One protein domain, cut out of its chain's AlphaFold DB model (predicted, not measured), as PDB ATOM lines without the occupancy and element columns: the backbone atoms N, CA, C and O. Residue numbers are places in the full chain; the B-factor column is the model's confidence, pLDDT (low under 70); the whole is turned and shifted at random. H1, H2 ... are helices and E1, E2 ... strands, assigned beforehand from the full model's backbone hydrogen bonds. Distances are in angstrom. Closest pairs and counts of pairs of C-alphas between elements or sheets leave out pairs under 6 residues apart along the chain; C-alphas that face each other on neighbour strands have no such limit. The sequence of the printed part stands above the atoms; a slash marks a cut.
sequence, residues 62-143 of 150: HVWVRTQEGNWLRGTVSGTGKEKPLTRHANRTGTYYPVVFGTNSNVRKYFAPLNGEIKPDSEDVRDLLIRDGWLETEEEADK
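What this domain is: This is residues 62 to 143 of the 150 residues of the protein "Predicted protein" of Laccaria bicolor (strain S238N-H82 / ATCC MYA-4686) (UniProt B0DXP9). A strongly twisted sheet coils round on itself into a small, only partly closed barrel of E1, E2, E4, E5 and E6, in which the end of E5 comes back near the start of E6. The hairpin of E3 and E4 carries the sheet on toward one end of the long axis, and two short helices, H1 and H2, lie toward the other. The printed part has 82 residues, with six named strands, E1 to E6, followed along the chain by two named helices, H1 and then H2; the sheet is branched, its neighbour pairs E1 and E2, E1 and E6, E2 and E4, E3 and E4, and E4 and E5 are antiparallel, and the class is mixed, helices and strands. The whole is compact, with a radius of gyration of the C-alphas of 13.0 A, but its outline is elongated, 39 by 25 by 22 A.

How they stand to each other: E4, residues 93 to 101, has three neighbours in staggered pairing: E3, residues 82 to 85, and E2, residues 72 to 77, on one side, and E5, residues 107 to 111, on the other side. E3, E4 and E5 form a meander, each strand the antiparallel neighbour of the one before. N 84 and O 94 are 3.0 A apart across the hairpin of E3 and E4, and N 99 and O 109 are 2.8 A apart across the hairpin of E4 and E5. Between E2 and E4, N 76 and O 100 are 2.9 A apart, within hydrogen-bond range. E1, residues 62 to 66, forms a hairpin with E2, where N 75 and O 63 are 2.8 A apart. On the other side of E1 is E6, residues 118 to 120, with N 64 and O 119 at 2.9 A. The closest C-alphas of E5 and E6, those of Phe 111 and Ile 118, are 6.1 A apart. H1, residues 123 to 131, only grazes the sheet, with its residues 125 to 129. H2, residues 138 to 142, touches H1, the closest C-alphas being those of Arg 126 and Ala 141 at 6.3 A. H2 is only just not on the sheet, with 4 pairs of C-alphas within 10 A. In H1 and H2 every O i to N i+4 pair is within hydrogen-bond range.

Where its parts are: E4 is the longest strand, 24.3 A from C-alpha 93 at (189.446, 188.925, 248.336) to C-alpha 101 at (173.032, 203.955, 238.508). E2 measures 15.1 A, E1 13.6 A, E5 12.5 A and E3 10.1 A. E1 begins at C-alpha 62, (179.279, 201.320, 231.195). H1 is 12.1 A long, and H2 ends at C-alpha 142, (170.885, 201.284, 224.448).

The domain as a whole: The two C-alphas farthest apart are those of Asn 91 and Glu 139, 40.7 A. The printed part has no cut, and no link is long. The mean pLDDT of the printed part is 87.4, with residues 137 to 143 under 70.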
ATOM      1  N   HIS A  62     180.690 201.678 231.104       94.50
ATOM      2  CA  HIS A  62     179.279 201.320 231.195       94.50
ATOM      3  C   HIS A  62     179.139 199.854 231.602       94.50
ATOM      4  O   HIS A  62     179.872 198.983 231.129       94.50
ATOM      5  N   VAL A  63     178.221 199.597 232.530       94.75
ATOM      6  CA  VAL A  63     178.054 198.294 233.178       94.75
ATOM      7  C   VAL A  63     176.590 198.023 233.487       94.75
ATOM      8  O   VAL A  63     175.821 198.947 233.764       94.75
ATOM      9  N   TRP A  64     176.229 196.748 233.529       94.62
ATOM     10  CA  TRP A  64     174.972 196.273 234.094       94.62
ATOM     11  C   TRP A  64     175.221 195.815 235.529       94.62
ATOM     12  O   TRP A  64     176.198 195.115 235.796       94.62
ATOM     13  N   VAL A  65     174.374 196.234 236.472       94.19
ATOM     14  CA  VAL A  65     174.482 195.868 237.894       94.19
ATOM     15  C   VAL A  65     173.197 195.251 238.418       94.19
ATOM     16  O   VAL A  65     172.108 195.771 238.170       94.19
ATOM     17  N   ARG A  66     173.324 194.174 239.198       92.62
ATOM     18  CA  ARG A  66     172.190 193.515 239.844       92.62
ATOM     19  C   ARG A  66     171.889 194.167 241.188       92.62
ATOM     20  O   ARG A  66     172.730 194.241 242.084       92.62
ATOM     21  N   THR A  67     170.673 194.667 241.338       87.88
ATOM     22  CA  THR A  67     170.195 195.277 242.583       87.88
ATOM     23  C   THR A  67     169.802 194.222 243.625       87.88
ATOM     24  O   THR A  67     169.647 193.042 243.325       87.88
ATOM     25  N   GLN A  68     169.607 194.647 244.881       85.06
ATOM     26  CA  GLN A  68     169.114 193.755 245.947       85.06
ATOM     27  C   GLN A  68     167.669 193.283 245.732       85.06
ATOM     28  O   GLN A  68     167.261 192.307 246.349       85.06
ATOM     29  N   GLU A  69     166.923 193.959 244.862       83.69
ATOM     30  CA  GLU A  69     165.566 193.586 244.449       83.69
ATOM     31  C   GLU A  69     165.577 192.527 243.330       83.69
ATOM     32  O   GLU A  69     164.525 192.062 242.913       83.69
ATOM     33  N   GLY A  70     166.763 192.131 242.849       84.12
ATOM     34  CA  GLY A  70     166.959 191.158 241.771       84.12
ATOM     35  C   GLY A  70     167.094 191.788 240.384       84.12
ATOM     36  O   GLY A  70     167.737 191.183 239.530       84.12
ATOM     37  N   ASN A  71     166.576 193.008 240.201       87.50
ATOM     38  CA  ASN A  71     166.551 193.741 238.932       87.50
ATOM     39  C   ASN A  71     167.954 194.131 238.452       87.50
ATOM     40  O   ASN A  71     168.758 194.639 239.245       87.50
ATOM     41  N   TRP A  72     168.213 193.973 237.154       91.31
ATOM     42  CA  TRP A  72     169.405 194.492 236.482       91.31
ATOM     43  C   TRP A  72     169.189 195.933 236.018       91.31
ATOM     44  O   TRP A  72     168.166 196.254 235.427       91.31
ATOM     45  N   LEU A  73     170.154 196.814 236.288       91.00
ATOM     46  CA  LEU A  73     170.106 198.222 235.890       91.00
ATOM     47  C   LEU A  73     171.415 198.652 235.230       91.00
ATOM     48  O   LEU A  73     172.501 198.306 235.701       91.00
ATOM     49  N   ARG A  74     171.316 199.482 234.188       92.56
ATOM     50  CA  ARG A  74     172.474 200.119 233.552       92.56
ATOM     51  C   ARG A  74     173.062 201.205 234.457       92.56
ATOM     52  O   ARG A  74     172.339 202.027 235.037       92.56
ATOM     53  N   GLY A  75     174.384 201.224 234.558       93.88
ATOM     54  CA  GLY A  75     175.154 202.156 235.370       93.88
ATOM     55  C   GLY A  75     176.514 202.492 234.762       93.88
ATOM     56  O   GLY A  75     176.880 202.023 233.686       93.88
ATOM     57  N   THR A  76     177.267 203.319 235.483       95.81
ATOM     58  CA  THR A  76     178.584 203.811 235.063       95.81
ATOM     59  C   THR A  76     179.573 203.748 236.224       95.81
ATOM     60  O   THR A  76     179.278 204.189 237.342       95.81
ATOM     61  N   VAL A  77     180.774 203.226 235.977       95.94
ATOM     62  CA  VAL A  77     181.833 203.105 236.988       95.94
ATOM     63  C   VAL A  77     182.383 204.486 237.355       95.94
ATOM     64  O   VAL A  77     182.923 205.221 236.530       95.94
ATOM     65  N   SER A  78     182.254 204.851 238.631       94.88
ATOM     66  CA  SER A  78     182.446 206.210 239.151       94.88
ATOM     67  C   SER A  78     183.800 206.433 239.846       94.88
ATOM     68  O   SER A  78     183.997 207.460 240.506       94.88
ATOM     69  N   GLY A  79     184.697 205.450 239.832       91.94
ATOM     70  CA  GLY A  79     185.947 205.486 240.588       91.94
ATOM     71  C   GLY A  79     186.733 204.186 240.488       91.94
ATOM     72  O   GLY A  79     186.251 203.197 239.944       91.94
ATOM     73  N   THR A  80     187.941 204.186 241.044       92.38
ATOM     74  CA  THR A  80     188.788 202.993 241.106       92.38
ATOM     75  C   THR A  80     188.191 201.915 242.011       92.38
ATOM     76  O   THR A  80     187.549 202.205 243.030       92.38
ATOM     77  N   GLY A  81     188.420 200.659 241.627       90.62
ATOM     78  CA  GLY A  81     188.063 199.499 242.431       90.62
ATOM     79  C   GLY A  81     188.838 199.437 243.752       90.62
ATOM     80  O   GLY A  81     189.932 199.989 243.878       90.62
ATOM     81  N   LYS A  82     188.258 198.772 244.753       92.38
ATOM     82  CA  LYS A  82     188.866 198.557 246.076       92.38
ATOM     83  C   LYS A  82     188.822 197.082 246.440       92.38
ATOM     84  O   LYS A  82     187.746 196.488 246.402       92.38
ATOM     85  N   GLU A  83     189.951 196.514 246.843       93.06
ATOM     86  CA  GLU A  83     189.991 195.141 247.348       93.06
ATOM     87  C   GLU A  83     189.266 195.027 248.694       93.06
ATOM     88  O   GLU A  83     189.492 195.820 249.613       93.06
ATOM     89  N   LYS A  84     188.381 194.035 248.808       89.81
ATOM     90  CA  LYS A  84     187.700 193.632 250.049       89.81
ATOM     91  C   LYS A  84     187.430 192.120 250.028       89.81
ATOM     92  O   LYS A  84     187.493 191.523 248.953       89.81
ATOM     93  N   PRO A  85     187.108 191.483 251.169       89.12
ATOM     94  CA  PRO A  85     186.579 190.119 251.181       89.12
ATOM     95  C   PRO A  85     185.318 189.993 250.314       89.12
ATOM     96  O   PRO A  85     184.480 190.894 250.330       89.12
ATOM     97  N   LEU A  86     185.186 188.892 249.574       86.75
ATOM     98  CA  LEU A  86     184.024 188.614 248.728       86.75
ATOM     99  C   LEU A  86     182.837 188.107 249.546       86.75
ATOM    100  O   LEU A  86     182.982 187.228 250.396       86.75
ATOM    101  N   THR A  87     181.640 188.584 249.211       83.31
ATOM    102  CA  THR A  87     180.385 188.163 249.852       83.31
ATOM    103  C   THR A  87     180.095 186.680 249.601       83.31
ATOM    104  O   THR A  87     179.741 185.958 250.530       83.31
ATOM    105  N   ARG A  88     180.291 186.199 248.362       80.94
ATOM    106  CA  ARG A  88     180.053 184.792 247.979       80.94
ATOM    107  C   ARG A  88     181.115 183.828 248.529       80.94
ATOM    108  O   ARG A  88     180.850 182.642 248.711       80.94
ATOM    109  N   HIS A  89     182.319 184.332 248.807       81.69
ATOM    110  CA  HIS A  89     183.470 183.543 249.243       81.69
ATOM    111  C   HIS A  89     184.284 184.311 250.293       81.69
ATOM    112  O   HIS A  89     185.329 184.871 249.972       81.69
ATOM    113  N   ALA A  90     183.843 184.289 251.554       78.00
ATOM    114  CA  ALA A  90     184.449 185.055 252.656       78.00
ATOM    115  C   ALA A  90     185.969 184.837 252.849       78.00
ATOM    116  O   ALA A  90     186.658 185.697 253.392       78.00
ATOM    117  N   ASN A  91     186.499 183.707 252.371       85.38
ATOM    118  CA  ASN A  91     187.916 183.336 252.444       85.38
ATOM    119  C   ASN A  91     188.763 183.917 251.286       85.38
ATOM    120  O   ASN A  91     189.953 183.620 251.195       85.38
ATOM    121  N   ARG A  92     188.156 184.668 250.358       87.00
ATOM    122  CA  ARG A  92     188.797 185.260 249.174       87.00
ATOM    123  C   ARG A  92     188.594 186.772 249.170       87.00
ATOM    124  O   ARG A  92     187.539 187.263 249.562       87.00
ATOM    125  N   THR A  93     189.585 187.507 248.680       90.56
ATOM    126  CA  THR A  93     189.446 188.925 248.336       90.56
ATOM    127  C   THR A  93     189.007 189.093 246.884       90.56
ATOM    128  O   THR A  93     189.167 188.196 246.056       90.56
ATOM    129  N   GLY A  94     188.433 190.252 246.573       90.69
ATOM    130  CA  GLY A  94     188.107 190.662 245.216       90.69
ATOM    131  C   GLY A  94     187.873 192.165 245.120       90.69
ATOM    132  O   GLY A  94     187.715 192.860 246.129       90.69
ATOM    133  N   THR A  95     187.878 192.672 243.892       94.25
ATOM    134  CA  THR A  95     187.800 194.107 243.613       94.25
ATOM    135  C   THR A  95     186.353 194.573 243.528       94.25
ATOM    136  O   THR A  95     185.594 194.122 242.674       94.25
ATOM    137  N   TYR A  96     185.984 195.517 244.391       95.19
ATOM    138  CA  TYR A  96     184.678 196.168 244.402       95.19
ATOM    139  C   TYR A  96     184.746 197.526 243.700       95.19
ATOM    140  O   TYR A  96     185.436 198.434 244.172       95.19
ATOM    141  N   TYR A  97     183.992 197.690 242.617       95.94
ATOM    142  CA  TYR A  97     183.925 198.921 241.830       95.94
ATOM    143  C   TYR A  97     182.755 199.796 242.293       95.94
ATOM    144  O   TYR A  97     181.645 199.284 242.457       95.94
ATOM    145  N   PRO A  98     182.964 201.104 242.525       96.31
ATOM    146  CA  PRO A  98     181.866 202.026 242.773       96.31
ATOM    147  C   PRO A  98     181.130 202.314 241.460       96.31
ATOM    148  O   PRO A  98     181.703 202.919 240.557       96.31
ATOM    149  N   VAL A  99     179.858 201.938 241.373       96.25
ATOM    150  CA  VAL A  99     178.979 202.204 240.227       96.25
ATOM    151  C   VAL A  99     177.908 203.206 240.630       96.25
ATOM    152  O   VAL A  99     177.368 203.144 241.739       96.25
ATOM    153  N   VAL A 100     177.615 204.128 239.720       94.94
ATOM    154  CA  VAL A 100     176.493 205.061 239.789       94.94
ATOM    155  C   VAL A 100     175.402 204.598 238.822       94.94
ATOM    156  O   VAL A 100     175.710 204.288 237.675       94.94
ATOM    157  N   PHE A 101     174.151 204.518 239.279       91.50
ATOM    158  CA  PHE A 101     173.032 203.955 238.508       91.50
ATOM    159  C   PHE A 101     171.664 204.529 238.935       91.50
ATOM    160  O   PHE A 101     171.569 205.346 239.859       91.50
ATOM    161  N   GLY A 102     170.604 204.095 238.242       85.50
ATOM    162  CA  GLY A 102     169.212 204.507 238.461       85.50
ATOM    163  C   GLY A 102     168.812 205.797 237.729       85.50
ATOM    164  O   GLY A 102     169.656 206.500 237.175       85.50
ATOM    165  N   THR A 103     167.521 206.137 237.786       75.12
ATOM    166  CA  THR A 103     166.826 207.128 236.931       75.12
ATOM    167  C   THR A 103     167.377 208.558 236.966       75.12
ATOM    168  O   THR A 103     166.998 209.383 236.150       75.12
ATOM    169  N   ASN A 104     168.259 208.891 237.908       75.62
ATOM    170  CA  ASN A 104     168.930 210.194 237.971       75.62
ATOM    171  C   ASN A 104     170.440 210.077 238.237       75.62
ATOM    172  O   ASN A 104     171.071 211.067 238.587       75.62
ATOM    173  N   SER A 105     171.037 208.879 238.138       76.81
ATOM    174  CA  SER A 105     172.443 208.648 238.527       76.81
ATOM    175  C   SER A 105     172.775 209.124 239.959       76.81
ATOM    176  O   SER A 105     173.904 209.498 240.270       76.81
ATOM    177  N   ASN A 106     171.782 209.107 240.856       82.12
ATOM    178  CA  ASN A 106     171.921 209.570 242.241       82.12
ATOM    179  C   ASN A 106     172.327 208.447 243.210       82.12
ATOM    180  O   ASN A 106     172.771 208.724 244.325       82.12
ATOM    181  N   VAL A 107     172.178 207.178 242.812       87.62
ATOM    182  CA  VAL A 107     172.518 206.026 243.653       87.62
ATOM    183  C   VAL A 107     173.935 205.574 243.330       87.62
ATOM    184  O   VAL A 107     174.239 205.244 242.188       87.62
ATOM    185  N   ARG A 108     174.799 205.523 244.350       93.12
ATOM    186  CA  ARG A 108     176.166 205.001 244.247       93.12
ATOM    187  C   ARG A 108     176.345 203.806 245.175       93.12
ATOM    188  O   ARG A 108     176.231 203.953 246.391       93.12
ATOM    189  N   LYS A 109     176.695 202.646 244.623       93.81
ATOM    190  CA  LYS A 109     176.960 201.412 245.383       93.81
ATOM    191  C   LYS A 109     178.248 200.747 244.893       93.81
ATOM    192  O   LYS A 109     178.798 201.134 243.869       93.81
ATOM    193  N   TYR A 110     178.772 199.808 245.673       94.31
ATOM    194  CA  TYR A 110     179.953 199.021 245.325       94.31
ATOM    195  C   TYR A 110     179.532 197.606 244.932       94.31
ATOM    196  O   TYR A 110     178.761 196.997 245.670       94.31
ATOM    197  N   PHE A 111     180.084 197.101 243.832       94.88
ATOM    198  CA  PHE A 111     179.769 195.795 243.246       94.88
ATOM    199  C   PHE A 111     181.060 195.054 242.879       94.88
ATOM    200  O   PHE A 111     182.006 195.690 242.406       94.88
ATOM    201  N   ALA A 112     181.125 193.738 243.088       93.44
ATOM    202  CA  ALA A 112     182.275 192.915 242.708       93.44
ATOM    203  C   ALA A 112     181.941 191.959 241.542       93.44
ATOM    204  O   ALA A 112     181.004 191.168 241.664       93.44
ATOM    205  N   PRO A 113     182.739 191.929 240.455       92.94
ATOM    206  CA  PRO A 113     182.541 191.009 239.323       92.94
ATOM    207  C   PRO A 113     182.493 189.535 239.753       92.94
ATOM    208  O   PRO A 113     181.674 188.749 239.283       92.94
ATOM    209  N   LEU A 114     183.307 189.185 240.754       91.00
ATOM    210  CA  LEU A 114     183.402 187.839 241.323       91.00
ATOM    211  C   LEU A 114     182.217 187.445 242.234       91.00
ATOM    212  O   LEU A 114     182.160 186.303 242.690       91.00
ATOM    213  N   ASN A 115     181.279 188.358 242.509       90.12
ATOM    214  CA  ASN A 115     180.002 188.042 243.157       90.12
ATOM    215  C   ASN A 115     178.870 187.781 242.137       90.12
ATOM    216  O   ASN A 115     177.797 187.378 242.571       90.12
ATOM    217  N   GLY A 116     179.077 188.020 240.831       90.31
ATOM    218  CA  GLY A 116     178.021 187.923 239.805       90.31
ATOM    219  C   GLY A 116     177.050 189.114 239.776       90.31
ATOM    220  O   GLY A 116     176.045 189.081 239.088       90.31
ATOM    221  N   GLU A 117     177.331 190.189 240.519       92.75
ATOM    222  CA  GLU A 117     176.427 191.346 240.684       92.75
ATOM    223  C   GLU A 117     176.727 192.523 239.727       92.75
ATOM    224  O   GLU A 117     176.102 193.579 239.826       92.75
ATOM    225  N   ILE A 118     177.709 192.371 238.830       94.50
ATOM    226  CA  ILE A 118     178.124 193.380 237.844       94.50
ATOM    227  C   ILE A 118     178.712 192.715 236.591       94.50
ATOM    228  O   ILE A 118     179.540 191.808 236.695       94.50
ATOM    229  N   LYS A 119     178.306 193.203 235.416       94.50
ATOM    230  CA  LYS A 119     178.701 192.732 234.080       94.50
ATOM    231  C   LYS A 119     179.045 193.929 233.171       94.50
ATOM    232  O   LYS A 119     178.570 195.036 233.444       94.50
ATOM    233  N   PRO A 120     179.881 193.759 232.131       93.88
ATOM    234  CA  PRO A 120     180.136 194.811 231.144       93.88
ATOM    235  C   PRO A 120     178.863 195.154 230.364       93.88
ATOM    236  O   PRO A 120     177.962 194.330 230.246       93.88
ATOM    237  N   ASP A 121     178.795 196.359 229.804       92.31
ATOM    238  CA  ASP A 121     177.793 196.714 228.794       92.31
ATOM    239  C   ASP A 121     178.244 196.233 227.397       92.31
ATOM    240  O   ASP A 121     178.595 197.043 226.541       92.31
ATOM    241  N   SER A 122     178.307 194.906 227.213       89.81
ATOM    242  CA  SER A 122     178.607 194.230 225.937       89.81
ATOM    243  C   SER A 122     177.346 193.650 225.288       89.81
ATOM    244  O   SER A 122     176.321 193.495 225.950       89.81
ATOM    245  N   GLU A 123     177.432 193.323 223.997       88.88
ATOM    246  CA  GLU A 123     176.344 192.722 223.210       88.88
ATOM    247  C   GLU A 123     175.844 191.419 223.851       88.88
ATOM    248  O   GLU A 123     174.678 191.352 224.225       88.88
ATOM    249  N   ASP A 124     176.742 190.477 224.171       88.75
ATOM    250  CA  ASP A 124     176.385 189.203 224.821       88.75
ATOM    251  C   ASP A 124     175.587 189.402 226.120       88.75
ATOM    252  O   ASP A 124     174.618 188.697 226.394       88.75
ATOM    253  N   VAL A 125     175.965 190.390 226.941       90.44
ATOM    254  CA  VAL A 125     175.281 190.672 228.212       90.44
ATOM    255  C   VAL A 125     173.893 191.265 227.977       90.44
ATOM    256  O   VAL A 125     172.974 190.965 228.740       90.44
ATOM    257  N   ARG A 126     173.708 192.077 226.932       90.94
ATOM    258  CA  ARG A 126     172.388 192.605 226.550       90.94
ATOM    259  C   ARG A 126     171.493 191.490 226.023       90.94
ATOM    260  O   ARG A 126     170.341 191.415 226.442       90.94
ATOM    261  N   ASP A 127     172.037 190.594 225.207       89.56
ATOM    262  CA  ASP A 127     171.330 189.421 224.694       89.56
ATOM    263  C   ASP A 127     170.884 188.498 225.828       89.56
ATOM    264  O   ASP A 127     169.727 188.083 225.860       89.56
ATOM    265  N   LEU A 128     171.754 188.237 226.812       91.19
ATOM    266  CA  LEU A 128     171.378 187.524 228.035       91.19
ATOM    267  C   LEU A 128     170.247 188.228 228.793       91.19
ATOM    268  O   LEU A 128     169.291 187.581 229.213       91.19
ATOM    269  N   LEU A 129     170.337 189.550 228.971       90.25
ATOM    270  CA  LEU A 129     169.321 190.327 229.682       90.25
ATOM    271  C   LEU A 129     167.963 190.295 228.968       90.25
ATOM    272  O   LEU A 129     166.940 190.184 229.638       90.25
ATOM    273  N   ILE A 130     167.938 190.342 227.635       89.62
ATOM    274  CA  ILE A 130     166.708 190.216 226.839       89.62
ATOM    275  C   ILE A 130     166.176 188.775 226.895       89.62
ATOM    276  O   ILE A 130     164.995 188.560 227.169       89.62
ATOM    277  N   ARG A 131     167.047 187.775 226.700       89.00
ATOM    278  CA  ARG A 131     166.708 186.340 226.722       89.00
ATOM    279  C   ARG A 131     166.089 185.905 228.048       89.00
ATOM    280  O   ARG A 131     165.137 185.126 228.052       89.00
ATOM    281  N   ASP A 132     166.618 186.418 229.152       87.88
ATOM    282  CA  ASP A 132     166.169 186.102 230.505       87.88
ATOM    283  C   ASP A 132     165.007 187.020 230.970       87.88
ATOM    284  O   ASP A 132     164.509 186.869 232.086       87.88
ATOM    285  N   GLY A 133     164.538 187.942 230.115       85.88
ATOM    286  CA  GLY A 133     163.348 188.774 230.343       85.88
ATOM    287  C   GLY A 133     163.555 190.002 231.238       85.88
ATOM    288  O   GLY A 133     162.585 190.516 231.794       85.88
ATOM    289  N   TRP A 134     164.795 190.473 231.401       84.81
ATOM    290  CA  TRP A 134     165.139 191.676 232.173       84.81
ATOM    291  C   TRP A 134     165.033 192.983 231.377       84.81
ATOM    292  O   TRP A 134     164.981 194.046 231.990       84.81
ATOM    293  N   LEU A 135     165.023 192.907 230.043       81.06
ATOM    294  CA  LEU A 135     164.826 194.027 229.115       81.06
ATOM    295  C   LEU A 135     163.815 193.595 228.044       81.06
ATOM    296  O   LEU A 135     163.896 192.470 227.553       81.06
ATOM    297  N   GLU A 136     162.880 194.465 227.654       70.81
ATOM    298  CA  GLU A 136     161.858 194.124 226.653       70.81
ATOM    299  C   GLU A 136     162.413 194.140 225.217       70.81
ATOM    300  O   GLU A 136     161.916 193.416 224.355       70.81
ATOM    301  N   THR A 137     163.427 194.974 224.938       68.44
ATOM    302  CA  THR A 137     164.030 195.149 223.599       68.44
ATOM    303  C   THR A 137     165.479 195.659 223.655       68.44
ATOM    304  O   THR A 137     165.867 196.354 224.592       68.44
ATOM    305  N   GLU A 138     166.264 195.425 222.594       62.00
ATOM    306  CA  GLU A 138     167.595 196.041 222.392       62.00
ATOM    307  C   GLU A 138     167.561 197.578 222.473       62.00
ATOM    308  O   GLU A 138     168.481 198.214 222.989       62.00
ATOM    309  N   GLU A 139     166.462 198.192 222.021       64.19
ATOM    310  CA  GLU A 139     166.258 199.641 222.088       64.19
ATOM    311  C   GLU A 139     166.191 200.147 223.544       64.19
ATOM    312  O   GLU A 139     166.426 201.321 223.810       64.19
ATOM    313  N   GLU A 140     165.853 199.287 224.505       64.38
ATOM    314  CA  GLU A 140     165.924 199.564 225.943       64.38
ATOM    315  C   GLU A 140     167.330 199.327 226.526       64.38
ATOM    316  O   GLU A 140     167.751 200.083 227.402       64.38
ATOM    317  N   ALA A 141     168.107 198.393 225.972       62.31
ATOM    318  CA  ALA A 141     169.512 198.211 226.341       62.31
ATOM    319  C   ALA A 141     170.381 199.440 226.000       62.31
ATOM    320  O   ALA A 141     171.244 199.832 226.792       62.31
ATOM    321  N   ASP A 142     170.139 200.082 224.850       65.38
ATOM    322  CA  ASP A 142     170.885 201.284 224.448       65.38
ATOM    323  C   ASP A 142     170.339 202.588 225.061       65.38
ATOM    324  O   ASP A 142     171.076 203.571 225.213       65.38
ATOM    325  N   LYS A 143     169.086 202.604 225.536       63.19
ATOM    326  CA  LYS A 143     168.547 203.754 226.277       63.19
ATOM    327  C   LYS A 143     169.337 203.988 227.578       63.19
ATOM    328  O   LYS A 143     169.747 203.053 228.272       63.19
TER     329      LYS A 143